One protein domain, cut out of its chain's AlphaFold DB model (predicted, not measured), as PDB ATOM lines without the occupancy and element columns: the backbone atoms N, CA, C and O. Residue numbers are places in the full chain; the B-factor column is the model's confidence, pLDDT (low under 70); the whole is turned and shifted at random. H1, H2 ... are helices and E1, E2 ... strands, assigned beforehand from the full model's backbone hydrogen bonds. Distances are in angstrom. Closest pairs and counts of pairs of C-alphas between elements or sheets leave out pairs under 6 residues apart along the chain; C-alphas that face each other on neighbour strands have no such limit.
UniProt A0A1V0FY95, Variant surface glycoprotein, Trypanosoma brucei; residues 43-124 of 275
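Overview. This is residues 43 to 124 of the 275 residues of the protein "Variant surface glycoprotein" of Trypanosoma brucei (UniProt A0A1V0FY95). A long helical arm, H1, runs on through a tight turn into H2, and at the far end is a small, loose head, where H3 crosses near the end of H2 and a short hairpin of E1 and E2 lies beside H2. Most of H1 sticks out: residues 44 to 50 and 55 to 65 stand free. The printed part has 82 residues, with three named helices and two named strands in the order H1 H2 E1 E2 H3; the sheet, E1 - E2, is antiparallel, and the class is mostly helix. The whole is extended, with a radius of gyration of the C-alphas of 18.4 A, and elongated, spanning 56 by 30 by 21 A.

Along the chain. Start at Gln 43 and go on to C-alpha 47 at (17.370, 10.511, -11.457), where H1 begins; it takes residues 47 to 64 and is 25.8 A long. After two residues, find C-alpha 67 at (5.822, 9.144, 16.944), the first of H2, residues 67 to 76, 14.6 A long. E1 is residues 87 to 89, and E2 is residues 103 to 105. H3, residues 107 to 122, measures 22.2 A and ends at C-alpha 122, at (8.582, -6.174, 39.978).

Arrangement. Look first at H1 and H2, which meet only through their link. H1 is apart from E1, E2 and H3. Next, compare Lys 72 of H2 with Ile 87 of E1: their C-alphas, the closest of the two elements, are 6.6 A apart. H2 and E2 are apart. E1 and E2 form a hairpin of antiparallel strands at 166 degrees; here you will find N 89 and O 103 at 2.8 A and N 87 and O 105 at 3.0 A, within hydrogen-bond range. At H3, see that residues 110 to 117 alone touch H2, the closest C-alphas being those of Leu 76 and Arg 114, 4.7 A apart. The two helices run the same way at a steep tilt of 55 degrees. In H1 and H3 every O i to N i+4 pair is within hydrogen-bond range, in H2 5 of 6.

Size, cuts and confidence. The two C-alphas farthest apart are those of Gly 46 and Ala 123, at 57.5 A. The printed part has no cut. The link from E1 to E2, residues 90 to 102, is long, and that from H2 to E1 is short. In the B-factor column the mean pLDDT of the printed part of this model is 74.0; look for values under 70 at 29 residues, among them 43 to 50, 59 to 63, 79 to 82 and 94 to 99.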
ATOM      1  N   GLN A  43      18.841  15.267  -5.263       59.50
ATOM      2  CA  GLN A  43      17.871  15.374  -6.344       59.50
ATOM      3  C   GLN A  43      18.481  15.907  -7.650       59.50
ATOM      4  O   GLN A  43      17.928  15.639  -8.715       59.50
ATOM      5  N   THR A  44      19.624  16.603  -7.587       62.41
ATOM      6  CA  THR A  44      20.280  17.236  -8.742       62.41
ATOM      7  C   THR A  44      21.438  16.417  -9.327       62.41
ATOM      8  O   THR A  44      21.862  16.701 -10.442       62.41
ATOM      9  N   ILE A  45      21.920  15.371  -8.637       63.84
ATOM     10  CA  ILE A  45      23.037  14.511  -9.098       63.84
ATOM     11  C   ILE A  45      22.597  13.546 -10.205       63.84
ATOM     12  O   ILE A  45      23.381  13.171 -11.073       63.84
ATOM     13  N   GLY A  46      21.341  13.097 -10.158       64.94
ATOM     14  CA  GLY A  46      20.806  12.148 -11.127       64.94
ATOM     15  C   GLY A  46      19.494  11.507 -10.687       64.94
ATOM     16  O   GLY A  46      19.180  11.414  -9.497       64.94
ATOM     17  N   ALA A  47      18.727  11.020 -11.666       69.88
ATOM     18  CA  ALA A  47      17.370  10.511 -11.457       69.88
ATOM     19  C   ALA A  47      17.290   9.346 -10.449       69.88
ATOM     20  O   ALA A  47      16.333   9.260  -9.678       69.88
ATOM     21  N   ALA A  48      18.302   8.472 -10.409       69.81
ATOM     22  CA  ALA A  48      18.340   7.339  -9.483       69.81
ATOM     23  C   ALA A  48      18.458   7.788  -8.013       69.81
ATOM     24  O   ALA A  48      17.688   7.331  -7.168       69.81
ATOM     25  N   TYR A  49      19.366   8.723  -7.717       63.22
ATOM     26  CA  TYR A  49      19.568   9.255  -6.366       63.22
ATOM     27  C   TYR A  49      18.367  10.075  -5.889       63.22
ATOM     28  O   TYR A  49      17.909   9.890  -4.762       63.22
ATOM     29  N   SER A  50      17.790  10.891  -6.775       64.69
ATOM     30  CA  SER A  50      16.554  11.638  -6.507       64.69
ATOM     31  C   SER A  50      15.391  10.721  -6.104       64.69
ATOM     32  O   SER A  50      14.669  10.979  -5.135       64.69
ATOM     33  N   ARG A  51      15.242   9.585  -6.801       72.25
ATOM     34  CA  ARG A  51      14.194   8.598  -6.512       72.25
ATOM     35  C   ARG A  51      14.379   7.943  -5.142       72.25
ATOM     36  O   ARG A  51      13.393   7.757  -4.431       72.25
ATOM     37  N   VAL A  52      15.615   7.602  -4.771       70.69
ATOM     38  CA  VAL A  52      15.929   6.998  -3.466       70.69
ATOM     39  C   VAL A  52      15.713   7.996  -2.325       70.69
ATOM     40  O   VAL A  52      15.021   7.651  -1.370       70.69
ATOM     41  N   ASP A  53      16.206   9.234  -2.444       67.56
ATOM     42  CA  ASP A  53      15.988  10.297  -1.443       67.56
ATOM     43  C   ASP A  53      14.490  10.552  -1.223       67.56
ATOM     44  O   ASP A  53      14.010  10.562  -0.088       67.56
ATOM     45  N   THR A  54      13.719  10.646  -2.310       74.31
ATOM     46  CA  THR A  54      12.262  10.816  -2.240       74.31
ATOM     47  C   THR A  54      11.600   9.674  -1.469       74.31
ATOM     48  O   THR A  54      10.788   9.914  -0.574       74.31
ATOM     49  N   LYS A  55      11.959   8.420  -1.774       73.44
ATOM     50  CA  LYS A  55      11.400   7.245  -1.090       73.44
ATOM     51  C   LYS A  55      11.796   7.190   0.382       73.44
ATOM     52  O   LYS A  55      10.948   6.898   1.219       73.44
ATOM     53  N   GLN A  56      13.040   7.526   0.707       72.69
ATOM     54  CA  GLN A  56      13.509   7.585   2.088       72.69
ATOM     55  C   GLN A  56      12.769   8.663   2.886       72.69
ATOM     56  O   GLN A  56      12.312   8.398   3.994       72.69
ATOM     57  N   ARG A  57      12.595   9.865   2.326       69.00
ATOM     58  CA  ARG A  57      11.837  10.941   2.983       69.00
ATOM     59  C   ARG A  57      10.381  10.554   3.205       69.00
ATOM     60  O   ARG A  57       9.864  10.803   4.288       69.00
ATOM     61  N   GLN A  58       9.747   9.913   2.222       73.19
ATOM     62  CA  GLN A  58       8.383   9.391   2.354       73.19
ATOM     63  C   GLN A  58       8.282   8.358   3.481       73.19
ATOM     64  O   GLN A  58       7.391   8.457   4.318       73.19
ATOM     65  N   PHE A  59       9.221   7.412   3.544       67.62
ATOM     66  CA  PHE A  59       9.273   6.405   4.602       67.62
ATOM     67  C   PHE A  59       9.455   7.032   5.990       67.62
ATOM     68  O   PHE A  59       8.691   6.746   6.908       67.62
ATOM     69  N   MET A  60      10.409   7.953   6.137       69.00
ATOM     70  CA  MET A  60      10.655   8.639   7.410       69.00
ATOM     71  C   MET A  60       9.477   9.527   7.824       69.00
ATOM     72  O   MET A  60       9.161   9.616   9.007       69.00
ATOM     73  N   ALA A  61       8.807  10.178   6.869       69.00
ATOM     74  CA  ALA A  61       7.596  10.948   7.137       69.00
ATOM     75  C   ALA A  61       6.446  10.048   7.610       69.00
ATOM     76  O   ALA A  61       5.761  10.414   8.560       69.00
ATOM     77  N   ALA A  62       6.276   8.868   7.004       68.81
ATOM     78  CA  ALA A  62       5.288   7.886   7.440       68.81
ATOM     79  C   ALA A  62       5.580   7.373   8.861       68.81
ATOM     80  O   ALA A  62       4.670   7.311   9.676       68.81
ATOM     81  N   ILE A  63       6.846   7.101   9.204       66.62
ATOM     82  CA  ILE A  63       7.223   6.719  10.577       66.62
ATOM     83  C   ILE A  63       6.855   7.822  11.571       66.62
ATOM     84  O   ILE A  63       6.221   7.544  12.586       66.62
ATOM     85  N   ARG A  64       7.192   9.081  11.260       70.00
ATOM     86  CA  ARG A  64       6.936  10.219  12.158       70.00
ATOM     87  C   ARG A  64       5.459  10.437  12.471       70.00
ATOM     88  O   ARG A  64       5.135  10.964  13.530       70.00
ATOM     89  N   GLN A  65       4.551  10.010  11.590       69.44
ATOM     90  CA  GLN A  65       3.111  10.048  11.872       69.44
ATOM     91  C   GLN A  65       2.727   9.181  13.083       69.44
ATOM     92  O   GLN A  65       1.704   9.437  13.714       69.44
ATOM     93  N   HIS A  66       3.558   8.203  13.450       69.88
ATOM     94  CA  HIS A  66       3.341   7.317  14.589       69.88
ATOM     95  C   HIS A  66       4.103   7.728  15.858       69.88
ATOM     96  O   HIS A  66       3.860   7.140  16.911       69.88
ATOM     97  N   ASP A  67       4.965   8.752  15.812       74.00
ATOM     98  CA  ASP A  67       5.822   9.144  16.944       74.00
ATOM     99  C   ASP A  67       5.021   9.480  18.207       74.00
ATOM    100  O   ASP A  67       5.403   9.095  19.312       74.00
ATOM    101  N   ASP A  68       3.888  10.176  18.075       74.94
ATOM    102  CA  ASP A  68       3.048  10.534  19.224       74.94
ATOM    103  C   ASP A  68       2.478   9.290  19.927       74.94
ATOM    104  O   ASP A  68       2.570   9.167  21.153       74.94
ATOM    105  N   ILE A  69       1.950   8.334  19.157       72.50
ATOM    106  CA  ILE A  69       1.424   7.073  19.693       72.50
ATOM    107  C   ILE A  69       2.558   6.261  20.322       72.50
ATOM    108  O   ILE A  69       2.417   5.803  21.456       72.50
ATOM    109  N   THR A  70       3.706   6.150  19.652       73.19
ATOM    110  CA  THR A  70       4.897   5.462  20.171       73.19
ATOM    111  C   THR A  70       5.361   6.062  21.496       73.19
ATOM    112  O   THR A  70       5.555   5.339  22.472       73.19
ATOM    113  N   ASN A  71       5.451   7.389  21.589       77.00
ATOM    114  CA  ASN A  71       5.833   8.081  22.819       77.00
ATOM    115  C   ASN A  71       4.827   7.849  23.956       77.00
ATOM    116  O   ASN A  71       5.213   7.719  25.118       77.00
ATOM    117  N   LYS A  72       3.525   7.788  23.651       79.75
ATOM    118  CA  LYS A  72       2.487   7.468  24.644       79.75
ATOM    119  C   LYS A  72       2.588   6.019  25.127       79.75
ATOM    120  O   LYS A  72       2.446   5.777  26.323       79.75
ATOM    121  N   LEU A  73       2.891   5.076  24.234       79.31
ATOM    122  CA  LEU A  73       3.107   3.665  24.572       79.31
ATOM    123  C   LEU A  73       4.366   3.469  25.420       79.31
ATOM    124  O   LEU A  73       4.332   2.737  26.406       79.31
ATOM    125  N   GLN A  74       5.448   4.188  25.116       77.38
ATOM    126  CA  GLN A  74       6.658   4.175  25.939       77.38
ATOM    127  C   GLN A  74       6.398   4.660  27.375       77.38
ATOM    128  O   GLN A  74       6.996   4.164  28.325       77.38
ATOM    129  N   LYS A  75       5.444   5.569  27.588       81.00
ATOM    130  CA  LYS A  75       5.076   5.999  28.947       81.00
ATOM    131  C   LYS A  75       4.340   4.926  29.748       81.00
ATOM    132  O   LYS A  75       4.427   4.929  30.970       81.00
ATOM    133  N   LEU A  76       3.698   3.951  29.096       78.00
ATOM    134  CA  LEU A  76       3.107   2.793  29.789       78.00
ATOM    135  C   LEU A  76       4.155   1.859  30.394       78.00
ATOM    136  O   LEU A  76       3.848   1.086  31.297       78.00
ATOM    137  N   ILE A  77       5.379   1.899  29.871       74.56
ATOM    138  CA  ILE A  77       6.491   1.090  30.362       74.56
ATOM    139  C   ILE A  77       7.441   1.886  31.261       74.56
ATOM    140  O   ILE A  77       8.366   1.290  31.812       74.56
ATOM    141  N   GLY A  78       7.232   3.194  31.410       70.62
ATOM    142  CA  GLY A  78       8.041   4.061  32.257       70.62
ATOM    143  C   GLY A  78       7.791   3.831  33.749       70.62
ATOM    144  O   GLY A  78       6.699   3.453  34.173       70.62
ATOM    145  N   THR A  79       8.816   4.091  34.557       65.06
ATOM    146  CA  THR A  79       8.757   3.992  36.024       65.06
ATOM    147  C   THR A  79       8.178   5.243  36.686       65.06
ATOM    148  O   THR A  79       7.842   5.206  37.864       65.06
ATOM    149  N   GLU A  80       8.045   6.347  35.948       68.88
ATOM    150  CA  GLU A  80       7.525   7.613  36.470       68.88
ATOM    151  C   GLU A  80       6.008   7.562  36.691       68.88
ATOM    152  O   GLU A  80       5.232   7.247  35.779       68.88
ATOM    153  N   GLU A  81       5.591   7.896  37.913       61.16
ATOM    154  CA  GLU A  81       4.197   7.872  38.345       61.16
ATOM    155  C   GLU A  81       3.357   8.930  37.602       61.16
ATOM    156  O   GLU A  81       3.793  10.066  37.431       61.16
ATOM    157  N   SER A  82       2.149   8.571  37.134       64.75
ATOM    158  CA  SER A  82       1.225   9.469  36.399       64.75
ATOM    159  C   SER A  82       1.673   9.904  34.987       64.75
ATOM    160  O   SER A  82       1.109  10.829  34.393       64.75
ATOM    161  N   SER A  83       2.659   9.224  34.397       70.25
ATOM    162  CA  SER A  83       3.148   9.530  33.044       70.25
ATOM    163  C   SER A  83       2.217   9.053  31.914       70.25
ATOM    164  O   SER A  83       2.351   9.520  30.776       70.25
ATOM    165  N   ALA A  84       1.247   8.171  32.197       80.25
ATOM    166  CA  ALA A  84       0.334   7.642  31.187       80.25
ATOM    167  C   ALA A  84      -0.626   8.724  30.653       80.25
ATOM    168  O   ALA A  84      -1.192   9.534  31.391       80.25
ATOM    169  N   LYS A  85      -0.824   8.721  29.333       83.50
ATOM    170  CA  LYS A  85      -1.726   9.626  28.607       83.50
ATOM    171  C   LYS A  85      -2.818   8.826  27.900       83.50
ATOM    172  O   LYS A  85      -2.714   7.607  27.791       83.50
ATOM    173  N   ASP A  86      -3.836   9.520  27.395       85.75
ATOM    174  CA  ASP A  86      -4.821   8.913  26.499       85.75
ATOM    175  C   ASP A  86      -4.136   8.362  25.244       85.75
ATOM    176  O   ASP A  86      -3.342   9.056  24.596       85.75
ATOM    177  N   ILE A  87      -4.469   7.123  24.891       83.50
ATOM    178  CA  ILE A  87      -3.974   6.461  23.685       83.50
ATOM    179  C   ILE A  87      -5.145   6.319  22.731       83.50
ATOM    180  O   ILE A  87      -6.161   5.706  23.057       83.50
ATOM    181  N   VAL A  88      -4.993   6.906  21.552       84.88
ATOM    182  CA  VAL A  88      -5.997   6.872  20.497       84.88
ATOM    183  C   VAL A  88      -5.459   6.005  19.373       84.88
ATOM    184  O   VAL A  88      -4.354   6.227  18.889       84.88
ATOM    185  N   ILE A  89      -6.250   5.013  18.989       80.94
ATOM    186  CA  ILE A  89      -5.988   4.106  17.880       80.94
ATOM    187  C   ILE A  89      -7.032   4.434  16.831       80.94
ATOM    188  O   ILE A  89      -8.223   4.197  17.047       80.94
ATOM    189  N   GLU A  90      -6.603   5.024  15.726       81.19
ATOM    190  CA  GLU A  90      -7.512   5.324  14.625       81.19
ATOM    191  C   GLU A  90      -7.995   4.035  13.948       81.19
ATOM    192  O   GLU A  90      -7.379   2.970  14.065       81.19
ATOM    193  N   SER A  91      -9.133   4.131  13.258       78.50
ATOM    194  CA  SER A  91      -9.642   3.007  12.474       78.50
ATOM    195  C   SER A  91      -8.613   2.591  11.418       78.50
ATOM    196  O   SER A  91      -8.011   3.439  10.762       78.50
ATOM    197  N   GLY A  92      -8.390   1.286  11.289       72.00
ATOM    198  CA  GLY A  92      -7.454   0.709  10.330       72.00
ATOM    199  C   GLY A  92      -5.975   0.993  10.570       72.00
ATOM    200  O   GLY A  92      -5.175   0.841   9.655       72.00
ATOM    201  N   ALA A  93      -5.593   1.374  11.788       70.38
ATOM    202  CA  ALA A  93      -4.199   1.645  12.132       70.38
ATOM    203  C   ALA A  93      -3.284   0.396  12.175       70.38
ATOM    204  O   ALA A  93      -2.065   0.545  12.219       70.38
ATOM    205  N   ILE A  94      -3.835  -0.822  12.205       66.69
ATOM    206  CA  ILE A  94      -3.117  -2.091  12.409       66.69
ATOM    207  C   ILE A  94      -3.573  -3.116  11.362       66.69
ATOM    208  O   ILE A  94      -4.677  -3.646  11.467       66.69
ATOM    209  N   TYR A  95      -2.708  -3.440  10.393       54.72
ATOM    210  CA  TYR A  95      -2.987  -4.379   9.285       54.72
ATOM    211  C   TYR A  95      -4.366  -4.136   8.633       54.72
ATOM    212  O   TYR A  95      -4.863  -3.019   8.724       54.72
ATOM    213  N   ASP A  96      -4.951  -5.115   7.930       57.50
ATOM    214  CA  ASP A  96      -6.192  -5.016   7.132       57.50
ATOM    215  C   ASP A  96      -7.398  -4.384   7.877       57.50
ATOM    216  O   ASP A  96      -8.346  -5.055   8.280       57.50
ATOM    217  N   ASN A  97      -7.387  -3.061   8.029       66.00
ATOM    218  CA  ASN A  97      -8.417  -2.224   8.635       66.00
ATOM    219  C   ASN A  97      -8.786  -2.546  10.104       66.00
ATOM    220  O   ASN A  97      -9.948  -2.392  10.494       66.00
ATOM    221  N   HIS A  98      -7.820  -2.928  10.951       62.41
ATOM    222  CA  HIS A  98      -8.053  -3.063  12.396       62.41
ATOM    223  C   HIS A  98      -7.493  -1.886  13.216       62.41
ATOM    224  O   HIS A  98      -6.422  -1.379  12.909       62.41
ATOM    225  N   PRO A  99      -8.167  -1.455  14.299       66.00
ATOM    226  CA  PRO A  99      -9.564  -1.746  14.627       66.00
ATOM    227  C   PRO A  99     -10.519  -1.133  13.584       66.00
ATOM    228  O   PRO A  99     -10.199  -0.117  12.982       66.00
ATOM    229  N   LYS A 100     -11.706  -1.723  13.377       75.75
ATOM    230  CA  LYS A 100     -12.699  -1.210  12.400       75.75
ATOM    231  C   LYS A 100     -13.183   0.203  12.729       75.75
ATOM    232  O   LYS A 100     -13.558   0.967  11.845       75.75
ATOM    233  N   GLU A 101     -13.152   0.554  14.004       82.06
ATOM    234  CA  GLU A 101     -13.545   1.857  14.520       82.06
ATOM    235  C   GLU A 101     -12.427   2.413  15.386       82.06
ATOM    236  O   GLU A 101     -11.668   1.659  15.999       82.06
ATOM    237  N   LYS A 102     -12.374   3.741  15.478       84.25
ATOM    238  CA  LYS A 102     -11.478   4.444  16.387       84.25
ATOM    239  C   LYS A 102     -11.674   3.937  17.816       84.25
ATOM    240  O   LYS A 102     -12.788   3.929  18.342       84.25
ATOM    241  N   LYS A 103     -10.584   3.540  18.466       81.88
ATOM    242  CA  LYS A 103     -10.574   3.105  19.865       81.88
ATOM    243  C   LYS A 103      -9.764   4.079  20.704       81.88
ATOM    244  O   LYS A 103      -8.645   4.439  20.354       81.88
ATOM    245  N   THR A 104     -10.320   4.456  21.849       87.94
ATOM    246  CA  THR A 104      -9.652   5.329  22.817       87.94
ATOM    247  C   THR A 104      -9.438   4.577  24.121       87.94
ATOM    248  O   THR A 104     -10.390   4.165  24.788       87.94
ATOM    249  N   ILE A 105      -8.177   4.431  24.510       84.06
ATOM    250  CA  ILE A 105      -7.779   4.009  25.848       84.06
ATOM    251  C   ILE A 105      -7.625   5.283  26.676       84.06
ATOM    252  O   ILE A 105      -6.641   6.009  26.560       84.06
ATOM    253  N   SER A 106      -8.628   5.554  27.505       89.06
ATOM    254  CA  SER A 106      -8.624   6.692  28.427       89.06
ATOM    255  C   SER A 106      -7.449   6.621  29.412       89.06
ATOM    256  O   SER A 106      -7.097   5.528  29.860       89.06
ATOM    257  N   LYS A 107      -6.955   7.769  29.869       86.62
ATOM    258  CA  LYS A 107      -5.892   7.953  30.858       86.62
ATOM    259  C   LYS A 107      -6.029   7.061  32.097       86.62
ATOM    260  O   LYS A 107      -5.048   6.402  32.425       86.62
ATOM    261  N   PRO A 108      -7.193   6.945  32.772       85.19
ATOM    262  CA  PRO A 108      -7.319   6.046  33.923       85.19
ATOM    263  C   PRO A 108      -7.094   4.570  33.560       85.19
ATOM    264  O   PRO A 108      -6.456   3.840  34.314       85.19
ATOM    265  N   LYS A 109      -7.560   4.129  32.383       84.75
ATOM    266  CA  LYS A 109      -7.303   2.769  31.877       84.75
ATOM    267  C   LYS A 109      -5.830   2.578  31.510       84.75
ATOM    268  O   LYS A 109      -5.255   1.550  31.847       84.75
ATOM    269  N   ALA A 110      -5.218   3.570  30.865       83.06
ATOM    270  CA  ALA A 110      -3.794   3.565  30.542       83.06
ATOM    271  C   ALA A 110      -2.928   3.468  31.814       83.06
ATOM    272  O   ALA A 110      -1.986   2.684  31.869       83.06
ATOM    273  N   GLU A 111      -3.303   4.182  32.875       85.25
ATOM    274  CA  GLU A 111      -2.623   4.131  34.171       85.25
ATOM    275  C   GLU A 111      -2.804   2.775  34.875       85.25
ATOM    276  O   GLU A 111      -1.859   2.241  35.454       85.25
ATOM    277  N   ALA A 112      -3.991   2.166  34.783       83.44
ATOM    278  CA  ALA A 112      -4.213   0.807  35.276       83.44
ATOM    279  C   ALA A 112      -3.329  -0.217  34.541       83.44
ATOM    280  O   ALA A 112      -2.730  -1.084  35.177       83.44
ATOM    281  N   ILE A 113      -3.194  -0.086  33.216       82.00
ATOM    282  CA  ILE A 113      -2.295  -0.915  32.399       82.00
ATOM    283  C   ILE A 113      -0.836  -0.720  32.823       82.00
ATOM    284  O   ILE A 113      -0.139  -1.711  33.042       82.00
ATOM    285  N   ARG A 114      -0.390   0.529  33.016       83.12
ATOM    286  CA  ARG A 114       0.959   0.845  33.513       83.12
ATOM    287  C   ARG A 114       1.249   0.129  34.833       83.12
ATOM    288  O   ARG A 114       2.253  -0.568  34.941       83.12
ATOM    289  N   LYS A 115       0.334   0.221  35.805       83.12
ATOM    290  CA  LYS A 115       0.470  -0.450  37.111       83.12
ATOM    291  C   LYS A 115       0.533  -1.970  36.989       83.12
ATOM    292  O   LYS A 115       1.328  -2.603  37.677       83.12
ATOM    293  N   MET A 116      -0.271  -2.566  36.106       82.12
ATOM    294  CA  MET A 116      -0.182  -4.001  35.832       82.12
ATOM    295  C   MET A 116       1.208  -4.367  35.300       82.12
ATOM    296  O   MET A 116       1.846  -5.255  35.859       82.12
ATOM    297  N   ILE A 117       1.706  -3.656  34.282       81.06
ATOM    298  CA  ILE A 117       3.042  -3.878  33.699       81.06
ATOM    299  C   ILE A 117       4.139  -3.741  34.763       81.06
ATOM    300  O   ILE A 117       5.040  -4.577  34.840       81.06
ATOM    301  N   GLU A 118       4.058  -2.708  35.599       79.25
ATOM    302  CA  GLU A 118       5.002  -2.475  36.690       79.25
ATOM    303  C   GLU A 118       5.005  -3.636  37.694       79.25
ATOM    304  O   GLU A 118       6.072  -4.138  38.047       79.25
ATOM    305  N   ASN A 119       3.828  -4.121  38.100       80.69
ATOM    306  CA  ASN A 119       3.698  -5.255  39.016       80.69
ATOM    307  C   ASN A 119       4.269  -6.549  38.418       80.69
ATOM    308  O   ASN A 119       5.011  -7.258  39.100       80.69
ATOM    309  N   TYR A 120       3.989  -6.825  37.138       73.94
ATOM    310  CA  TYR A 120       4.574  -7.969  36.431       73.94
ATOM    311  C   TYR A 120       6.105  -7.898  36.407       73.94
ATOM    312  O   TYR A 120       6.771  -8.901  36.651       73.94
ATOM    313  N   ARG A 121       6.687  -6.715  36.175       72.38
ATOM    314  CA  ARG A 121       8.149  -6.537  36.176       72.38
ATOM    315  C   ARG A 121       8.761  -6.648  37.563       72.38
ATOM    316  O   ARG A 121       9.808  -7.274  37.709       72.38
ATOM    317  N   LYS A 122       8.120  -6.072  38.585       71.69
ATOM    318  CA  LYS A 122       8.582  -6.174  39.978       71.69
ATOM    319  C   LYS A 122       8.666  -7.630  40.439       71.69
ATOM    320  O   LYS A 122       9.607  -7.971  41.143       71.69
ATOM    321  N   ALA A 123       7.742  -8.483  39.998       65.00
ATOM    322  CA  ALA A 123       7.741  -9.910  40.316       65.00
ATOM    323  C   ALA A 123       8.853 -10.727  39.616       65.00
ATOM    324  O   ALA A 123       9.064 -11.889  39.960       65.00
ATOM    325  N   LEU A 124       9.555 -10.147  38.634       64.00
ATOM    326  CA  LEU A 124      10.492 -10.852  37.749       64.00
ATOM    327  C   LEU A 124      11.945 -10.337  37.826       64.00
ATOM    328  O   LEU A 124      12.762 -10.759  37.016       64.00
TER     329      LEU A 124